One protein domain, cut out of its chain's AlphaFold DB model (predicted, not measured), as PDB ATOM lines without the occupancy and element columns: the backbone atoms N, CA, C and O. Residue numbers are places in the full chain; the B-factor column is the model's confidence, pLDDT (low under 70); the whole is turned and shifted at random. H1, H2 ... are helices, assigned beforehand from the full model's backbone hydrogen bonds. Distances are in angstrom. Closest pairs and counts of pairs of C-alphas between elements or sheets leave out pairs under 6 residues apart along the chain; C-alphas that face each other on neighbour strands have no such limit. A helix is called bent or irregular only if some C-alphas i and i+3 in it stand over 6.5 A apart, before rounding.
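AT A GLANCE: This is residues 11 to 72 of the 73 residues of an uncharacterized protein of Gammaproteobacteria bacterium (UniProt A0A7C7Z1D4). Four helices follow one another in an open, bent chain, in which H3 and the long H4 meet near their ends as a splayed V and H4 reaches away as an arm, while H2 and H1 make two further corners at the other end of H3. Each helix touches just the helices next to it along the chain, and the far part of H4, residues 60 to 70, sticks out with residues 71 and 72. The printed part has 62 residues with four named helices, in the order H1, H2, H3, H4, and no named strand; the class is all helix. The whole is only just loose, close to compact, with a radius of gyration of the C-alphas of 12.9 A, and its C-alphas span 34 by 33 by 20 A along their three main axes.

HOW THE PARTS SIT: The longest helix is H4, residues 53 to 70, and it touches H3, residues 36 to 49, with 4 pairs of C-alphas within 8 A. The closest C-alphas of the two are those of Leu 48 and Arg 56, 6.8 A apart. H4 touches H3 with residues 55 to 59 alone, and H3 touches H4 with residues 47 to 48 alone. The two helices form a helical hairpin and run opposite ways at a shallow tilt of 34.7 degrees, only just short of steep. H3 also only just touches H2, residues 22 to 31, with 3 pairs of C-alphas within 8 A, and only at the corner by their link. H3 touches H2 with residue 36 alone, and the closest C-alphas of the two are those of Leu 26 and Pro 36, 6.0 A apart. H2 and H3 run opposite ways at a steep tilt of 64 degrees. H2 in turn only just touches H1, residues 11 to 20, again with 3 pairs within 8 A and only at the corner by their link. Their closest C-alphas, those of Val 17 and Leu 25, are 6.4 A apart, and they run opposite ways at a steep tilt of 62 degrees. H1 is apart from H3 and from H4, and H2 is apart from H4. In H1, H2, H3 and H4 every pair of O i and N i+4 is within hydrogen-bond range.

IN THESE COORDINATES: H4 measures 26.2 A from its first to its last C-alpha, from C-alpha 53 at (51.229, 40.112, -0.933) to C-alpha 70 at (34.801, 20.912, -7.741). H3, residues 36 to 49, measures 20.1 A. H2, residues 22 to 31, measures 14.3 A. H1, residues 11 to 20, measures 14.4 A and begins with C-alpha 11 at (31.688, 43.988, 6.727). None of the four helices is bent.

THE WHOLE: The two C-alphas farthest apart are those of Ala 31 and Pro 53, 34.9 A. The C-alphas of Trp 11 and Gly 72, the first and last printed residues, are 32.4 A apart. Two stretches stand free: residues 49 to 54, and residues 60 to 72, of which 60 to 70 belong to H4. The body without them has 43 residues and spans 32 by 20 by 15 A. The printed part has no cut, and no link is long: the links from H1 to H2, from H2 to H3 and from H3 to H4 are tight, with 1, 4 and 3 residues between the helices. The mean pLDDT of the printed part is 81.4, and that of H4 is 70. Confidence is under 70 in residues 51 to 56, in residue 59 and in residues 69 to 72 of this predicted model.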
ATOM      1  N   TRP A  11      30.720  44.620   7.631       84.31
ATOM      2  CA  TRP A  11      31.688  43.988   6.727       84.31
ATOM      3  C   TRP A  11      32.213  42.646   7.258       84.31
ATOM      4  O   TRP A  11      32.568  41.766   6.477       84.31
ATOM      5  N   TRP A  12      32.233  42.460   8.580       87.12
ATOM      6  CA  TRP A  12      32.599  41.183   9.188       87.12
ATOM      7  C   TRP A  12      31.479  40.158   9.000       87.12
ATOM      8  O   TRP A  12      31.747  39.014   8.639       87.12
ATOM      9  N   LEU A  13      30.220  40.580   9.171       87.69
ATOM     10  CA  LEU A  13      29.052  39.741   8.884       87.69
ATOM     11  C   LEU A  13      28.989  39.341   7.408       87.69
ATOM     12  O   LEU A  13      28.686  38.189   7.117       87.69
ATOM     13  N   LEU A  14      29.338  40.247   6.491       88.00
ATOM     14  CA  LEU A  14      29.436  39.937   5.065       88.00
ATOM     15  C   LEU A  14      30.435  38.800   4.809       88.00
ATOM     16  O   LEU A  14      30.093  37.830   4.139       88.00
ATOM     17  N   GLY A  15      31.638  38.887   5.387       88.25
ATOM     18  CA  GLY A  15      32.640  37.823   5.286       88.25
ATOM     19  C   GLY A  15      32.159  36.498   5.885       88.25
ATOM     20  O   GLY A  15      32.346  35.446   5.281       88.25
ATOM     21  N   TYR A  16      31.477  36.548   7.033       88.19
ATOM     22  CA  TYR A  16      30.891  35.368   7.670       88.19
ATOM     23  C   TYR A  16      29.826  34.704   6.784       88.19
ATOM     24  O   TYR A  16      29.874  33.496   6.557       88.19
ATOM     25  N   VAL A  17      28.881  35.477   6.245       91.19
ATOM     26  CA  VAL A  17      27.817  34.941   5.384       91.19
ATOM     27  C   VAL A  17      28.422  34.411   4.082       91.19
ATOM     28  O   VAL A  17      28.083  33.307   3.674       91.19
ATOM     29  N   ALA A  18      29.383  35.118   3.484       89.75
ATOM     30  CA  ALA A  18      30.091  34.644   2.296       89.75
ATOM     31  C   ALA A  18      30.827  33.312   2.538       89.75
ATOM     32  O   ALA A  18      30.882  32.470   1.643       89.75
ATOM     33  N   GLN A  19      31.369  33.100   3.741       87.50
ATOM     34  CA  GLN A  19      32.085  31.874   4.093       87.50
ATOM     35  C   GLN A  19      31.152  30.696   4.402       87.50
ATOM     36  O   GLN A  19      31.422  29.578   3.964       87.50
ATOM     37  N   TYR A  20      30.093  30.922   5.182       92.25
ATOM     38  CA  TYR A  20      29.280  29.838   5.749       92.25
ATOM     39  C   TYR A  20      27.914  29.663   5.083       92.25
ATOM     40  O   TYR A  20      27.342  28.579   5.152       92.25
ATOM     41  N   GLN A  21      27.376  30.707   4.455       93.06
ATOM     42  CA  GLN A  21      26.066  30.696   3.797       93.06
ATOM     43  C   GLN A  21      26.114  31.448   2.453       93.06
ATOM     44  O   GLN A  21      25.332  32.377   2.233       93.06
ATOM     45  N   PRO A  22      27.021  31.066   1.530       91.00
ATOM     46  CA  PRO A  22      27.209  31.790   0.276       91.00
ATOM     47  C   PRO A  22      25.919  31.860  -0.543       91.00
ATOM     48  O   PRO A  22      25.612  32.909  -1.090       91.00
ATOM     49  N   GLN A  23      25.116  30.792  -0.571       91.94
ATOM     50  CA  GLN A  23      23.870  30.764  -1.338       91.94
ATOM     51  C   GLN A  23      22.863  31.819  -0.862       91.94
ATOM     52  O   GLN A  23      22.322  32.555  -1.681       91.94
ATOM     53  N   ALA A  24      22.690  31.960   0.456       92.94
ATOM     54  CA  ALA A  24      21.805  32.968   1.033       92.94
ATOM     55  C   ALA A  24      22.271  34.392   0.692       92.94
ATOM     56  O   ALA A  24      21.452  35.262   0.416       92.94
ATOM     57  N   LEU A  25      23.589  34.636   0.658       91.94
ATOM     58  CA  LEU A  25      24.125  35.926   0.220       91.94
ATOM     59  C   LEU A  25      23.794  36.204  -1.253       91.94
ATOM     60  O   LEU A  25      23.347  37.302  -1.573       91.94
ATOM     61  N   LEU A  26      23.976  35.217  -2.135       92.38
ATOM     62  CA  LEU A  26      23.704  35.360  -3.569       92.38
ATOM     63  C   LEU A  26      22.211  35.589  -3.845       92.38
ATOM     64  O   LEU A  26      21.872  36.425  -4.679       92.38
ATOM     65  N   GLU A  27      21.326  34.897  -3.126       94.44
ATOM     66  CA  GLU A  27      19.872  35.087  -3.214       94.44
ATOM     67  C   GLU A  27      19.456  36.501  -2.802       94.44
ATOM     68  O   GLU A  27      18.663  37.137  -3.496       94.44
ATOM     69  N   GLN A  28      20.030  37.028  -1.717       94.25
ATOM     70  CA  GLN A  28      19.765  38.403  -1.288       94.25
ATOM     71  C   GLN A  28      20.314  39.428  -2.284       94.25
ATOM     72  O   GLN A  28      19.638  40.410  -2.585       94.25
ATOM     73  N   CYS A  29      21.498  39.190  -2.856       91.88
ATOM     74  CA  CYS A  29      22.021  40.028  -3.934       91.88
ATOM     75  C   CYS A  29      21.070  40.047  -5.136       91.88
ATOM     76  O   CYS A  29      20.692  41.127  -5.588       91.88
ATOM     77  N   ALA A  30      20.608  38.879  -5.588       92.25
ATOM     78  CA  ALA A  30      19.661  38.775  -6.694       92.25
ATOM     79  C   ALA A  30      18.328  39.483  -6.388       92.25
ATOM     80  O   ALA A  30      17.822  40.222  -7.231       92.25
ATOM     81  N   ALA A  31      17.793  39.329  -5.172       94.94
ATOM     82  CA  ALA A  31      16.578  40.017  -4.728       94.94
ATOM     83  C   ALA A  31      16.727  41.550  -4.719       94.94
ATOM     84  O   ALA A  31      15.757  42.274  -4.935       94.94
ATOM     85  N   MET A  32      17.947  42.047  -4.512       94.31
ATOM     86  CA  MET A  32      18.288  43.469  -4.587       94.31
ATOM     87  C   MET A  32      18.651  43.942  -6.006       94.31
ATOM     88  O   MET A  32      19.049  45.093  -6.177       94.31
ATOM     89  N   GLY A  33      18.550  43.077  -7.019       94.62
ATOM     90  CA  GLY A  33      18.949  43.387  -8.394       94.62
ATOM     91  C   GLY A  33      20.466  43.474  -8.599       94.62
ATOM     92  O   GLY A  33      20.920  43.971  -9.628       94.62
ATOM     93  N   VAL A  34      21.257  43.005  -7.632       92.12
ATOM     94  CA  VAL A  34      22.712  42.909  -7.747       92.12
ATOM     95  C   VAL A  34      23.053  41.573  -8.384       92.12
ATOM     96  O   VAL A  34      22.865  40.518  -7.779       92.12
ATOM     97  N   ASP A  35      23.597  41.626  -9.595       91.62
ATOM     98  CA  ASP A  35      24.134  40.446 -10.259       91.62
ATOM     99  C   ASP A  35      25.317  39.869  -9.452       91.62
ATOM    100  O   ASP A  35      26.324  40.561  -9.239       91.62
ATOM    101  N   PRO A  36      25.241  38.600  -9.014       86.62
ATOM    102  CA  PRO A  36      26.338  37.943  -8.324       86.62
ATOM    103  C   PRO A  36      27.673  37.975  -9.071       86.62
ATOM    104  O   PRO A  36      28.719  38.063  -8.425       86.62
ATOM    105  N   ALA A  37      27.678  37.938 -10.409       88.25
ATOM    106  CA  ALA A  37      28.927  38.012 -11.170       88.25
ATOM    107  C   ALA A  37      29.623  39.371 -10.979       88.25
ATOM    108  O   ALA A  37      30.843  39.427 -10.801       88.25
ATOM    109  N   THR A  38      28.843  40.452 -10.904       88.81
ATOM    110  CA  THR A  38      29.342  41.795 -10.576       88.81
ATOM    111  C   THR A  38      29.935  41.844  -9.164       88.81
ATOM    112  O   THR A  38      31.011  42.416  -8.966       88.81
ATOM    113  N   LEU A  39      29.293  41.197  -8.185       86.00
ATOM    114  CA  LEU A  39      29.814  41.098  -6.815       86.00
ATOM    115  C   LEU A  39      31.168  40.369  -6.764       86.00
ATOM    116  O   LEU A  39      32.087  40.825  -6.073       86.00
ATOM    117  N   TYR A  40      31.313  39.263  -7.499       85.25
ATOM    118  CA  TYR A  40      32.582  38.532  -7.586       85.25
ATOM    119  C   TYR A  40      33.685  39.380  -8.224       85.25
ATOM    120  O   TYR A  40      34.769  39.488  -7.648       85.25
ATOM    121  N   ALA A  41      33.400  40.034  -9.353       86.88
ATOM    122  CA  ALA A  41      34.367  40.882 -10.050       86.88
ATOM    123  C   ALA A  41      34.843  42.056  -9.175       86.88
ATOM    124  O   ALA A  41      36.042  42.329  -9.086       86.88
ATOM    125  N   ALA A  42      33.920  42.716  -8.468       88.56
ATOM    126  CA  ALA A  42      34.259  43.794  -7.540       88.56
ATOM    127  C   ALA A  42      35.127  43.296  -6.373       88.56
ATOM    128  O   ALA A  42      36.094  43.957  -5.987       88.56
ATOM    129  N   SER A  43      34.815  42.113  -5.837       84.81
ATOM    130  CA  SER A  43      35.579  41.492  -4.748       84.81
ATOM    131  C   SER A  43      37.002  41.127  -5.180       84.81
ATOM    132  O   SER A  43      37.955  41.361  -4.433       84.81
ATOM    133  N   GLU A  44      37.167  40.597  -6.393       83.62
ATOM    134  CA  GLU A  44      38.474  40.291  -6.979       83.62
ATOM    135  C   GLU A  44      39.301  41.563  -7.210       83.62
ATOM    136  O   GLU A  44      40.449  41.641  -6.763       83.62
ATOM    137  N   ALA A  45      38.710  42.589  -7.827       85.94
ATOM    138  CA  ALA A  45      39.374  43.871  -8.053       85.94
ATOM    139  C   ALA A  45      39.828  44.520  -6.732       85.94
ATOM    140  O   ALA A  45      40.973  44.971  -6.612       85.94
ATOM    141  N   ALA A  46      38.971  44.496  -5.705       85.25
ATOM    142  CA  ALA A  46      39.314  44.982  -4.374       85.25
ATOM    143  C   ALA A  46      40.478  44.187  -3.761       85.25
ATOM    144  O   ALA A  46      41.430  44.788  -3.258       85.25
ATOM    145  N   ALA A  47      40.464  42.853  -3.856       81.12
ATOM    146  CA  ALA A  47      41.544  42.005  -3.352       81.12
ATOM    147  C   ALA A  47      42.887  42.266  -4.060       81.12
ATOM    148  O   ALA A  47      43.936  42.259  -3.410       81.12
ATOM    149  N   LEU A  48      42.870  42.537  -5.369       80.00
ATOM    150  CA  LEU A  48      44.065  42.898  -6.138       80.00
ATOM    151  C   LEU A  48      44.625  44.269  -5.744       80.00
ATOM    152  O   LEU A  48      45.843  44.454  -5.772       80.00
ATOM    153  N   SER A  49      43.758  45.195  -5.328       80.88
ATOM    154  CA  SER A  49      44.163  46.519  -4.841       80.88
ATOM    155  C   SER A  49      44.773  46.497  -3.432       80.88
ATOM    156  O   SER A  49      45.390  47.478  -3.014       80.88
ATOM    157  N   LEU A  50      44.645  45.385  -2.691       75.94
ATOM    158  CA  LEU A  50      45.217  45.275  -1.352       75.94
ATOM    159  C   LEU A  50      46.758  45.320  -1.414       75.94
ATOM    160  O   LEU A  50      47.386  44.531  -2.134       75.94
ATOM    161  N   PRO A  51      47.403  46.167  -0.591       65.62
ATOM    162  CA  PRO A  51      48.855  46.350  -0.617       65.62
ATOM    163  C   PRO A  51      49.629  45.120  -0.119       65.62
ATOM    164  O   PRO A  51      50.843  45.048  -0.280       65.62
ATOM    165  N   SER A  52      48.951  44.132   0.478       67.25
ATOM    166  CA  SER A  52      49.579  42.965   1.100       67.25
ATOM    167  C   SER A  52      49.731  41.786   0.122       67.25
ATOM    168  O   SER A  52      48.729  41.193  -0.296       67.25
ATOM    169  N   PRO A  53      50.970  41.341  -0.174       66.94
ATOM    170  CA  PRO A  53      51.229  40.112  -0.933       66.94
ATOM    171  C   PRO A  53      50.645  38.857  -0.267       66.94
ATOM    172  O   PRO A  53      50.410  37.846  -0.928       66.94
ATOM    173  N   LEU A  54      50.419  38.918   1.048       68.12
ATOM    174  CA  LEU A  54      49.923  37.817   1.868       68.12
ATOM    175  C   LEU A  54      48.449  37.523   1.556       68.12
ATOM    176  O   LEU A  54      48.090  36.367   1.347       68.12
ATOM    177  N   TYR A  55      47.627  38.565   1.399       65.19
ATOM    178  CA  TYR A  55      46.223  38.412   1.005       65.19
ATOM    179  C   TYR A  55      46.085  37.834  -0.405       65.19
ATOM    180  O   TYR A  55      45.333  36.884  -0.593       65.19
ATOM    181  N   ARG A  56      46.893  38.294  -1.373       65.44
ATOM    182  CA  ARG A  56      46.919  37.703  -2.724       65.44
ATOM    183  C   ARG A  56      47.267  36.209  -2.710       65.44
ATOM    184  O   ARG A  56      46.650  35.429  -3.434       65.44
ATOM    185  N   ARG A  57      48.227  35.790  -1.876       72.69
ATOM    186  CA  ARG A  57      48.587  34.367  -1.720       72.69
ATOM    187  C   ARG A  57      47.460  33.554  -1.084       72.69
ATOM    188  O   ARG A  57      47.181  32.462  -1.572       72.69
ATOM    189  N   LEU A  58      46.806  34.083  -0.049       72.31
ATOM    190  CA  LEU A  58      45.683  33.418   0.620       72.31
ATOM    191  C   LEU A  58      44.471  33.267  -0.310       72.31
ATOM    192  O   LEU A  58      43.937  32.165  -0.417       72.31
ATOM    193  N   SER A  59      44.099  34.316  -1.049       68.62
ATOM    194  CA  SER A  59      43.016  34.258  -2.041       68.62
ATOM    195  C   SER A  59      43.304  33.226  -3.137       68.62
ATOM    196  O   SER A  59      42.440  32.411  -3.456       68.62
ATOM    197  N   LYS A  60      44.537  33.189  -3.664       74.31
ATOM    198  CA  LYS A  60      44.944  32.193  -4.669       74.31
ATOM    199  C   LYS A  60      44.908  30.766  -4.116       74.31
ATOM    200  O   LYS A  60      44.419  29.867  -4.794       74.31
ATOM    201  N   ALA A  61      45.418  30.549  -2.903       74.25
ATOM    202  CA  ALA A  61      45.417  29.232  -2.268       74.25
ATOM    203  C   ALA A  61      43.988  28.712  -2.049       74.25
ATOM    204  O   ALA A  61      43.699  27.559  -2.365       74.25
ATOM    205  N   TRP A  62      43.086  29.582  -1.590       76.19
ATOM    206  CA  TRP A  62      41.677  29.249  -1.412       76.19
ATOM    207  C   TRP A  62      40.982  28.930  -2.744       76.19
ATOM    208  O   TRP A  62      40.324  27.895  -2.851       76.19
ATOM    209  N   ALA A  63      41.199  29.737  -3.789       74.19
ATOM    210  CA  ALA A  63      40.640  29.488  -5.123       74.19
ATOM    211  C   ALA A  63      41.113  28.147  -5.720       74.19
ATOM    212  O   ALA A  63      40.312  27.380  -6.254       74.19
ATOM    213  N   VAL A  64      42.404  27.816  -5.572       75.44
ATOM    214  CA  VAL A  64      42.961  26.517  -5.991       75.44
ATOM    215  C   VAL A  64      42.324  25.367  -5.209       75.44
ATOM    216  O   VAL A  64      41.976  24.342  -5.796       75.44
ATOM    217  N   GLN A  65      42.147  25.522  -3.897       72.75
ATOM    218  CA  GLN A  65      41.508  24.505  -3.064       72.75
ATOM    219  C   GLN A  65      40.045  24.279  -3.468       72.75
ATOM    220  O   GLN A  65      39.619  23.131  -3.594       72.75
ATOM    221  N   GLN A  66      39.291  25.346  -3.730       71.50
ATOM    222  CA  GLN A  66      37.894  25.240  -4.146       71.50
ATOM    223  C   GLN A  66      37.749  24.628  -5.549       71.50
ATOM    224  O   GLN A  66      36.854  23.815  -5.775       71.50
ATOM    225  N   SER A  67      38.657  24.950  -6.478       71.12
ATOM    226  CA  SER A  67      38.712  24.326  -7.807       71.12
ATOM    227  C   SER A  67      38.945  22.812  -7.720       71.12
ATOM    228  O   SER A  67      38.235  22.047  -8.369       71.12
ATOM    229  N   ARG A  68      39.861  22.363  -6.850       71.12
ATOM    230  CA  ARG A  68      40.106  20.927  -6.612       71.12
ATOM    231  C   ARG A  68      38.891  20.209  -6.036       71.12
ATOM    232  O   ARG A  68      38.607  19.094  -6.444       71.12
ATOM    233  N   GLN A  69      38.162  20.851  -5.123       66.81
ATOM    234  CA  GLN A  69      36.931  20.281  -4.566       66.81
ATOM    235  C   GLN A  69      35.814  20.139  -5.611       66.81
ATOM    236  O   GLN A  69      34.983  19.249  -5.481       66.81
ATOM    237  N   ARG A  70      35.792  20.985  -6.651       57.78
ATOM    238  CA  ARG A  70      34.801  20.912  -7.741       57.78
ATOM    239  C   ARG A  70      35.195  19.969  -8.884       57.78
ATOM    240  O   ARG A  70      34.312  19.502  -9.585       57.78
ATOM    241  N   GLY A  71      36.489  19.713  -9.086       56.69
ATOM    242  CA  GLY A  71      37.009  18.849 -10.158       56.69
ATOM    243  C   GLY A  71      37.332  17.409  -9.744       56.69
ATOM    244  O   GLY A  71      37.879  16.669 -10.551       56.69
ATOM    245  N   GLY A  72      37.060  17.029  -8.492       49.25
ATOM    246  CA  GLY A  72      37.318  15.691  -7.948       49.25
ATOM    247  C   GLY A  72      36.076  14.800  -7.839       49.25
ATOM    248  O   GLY A  72      36.012  14.007  -6.902       49.25
TER     249      GLY A  72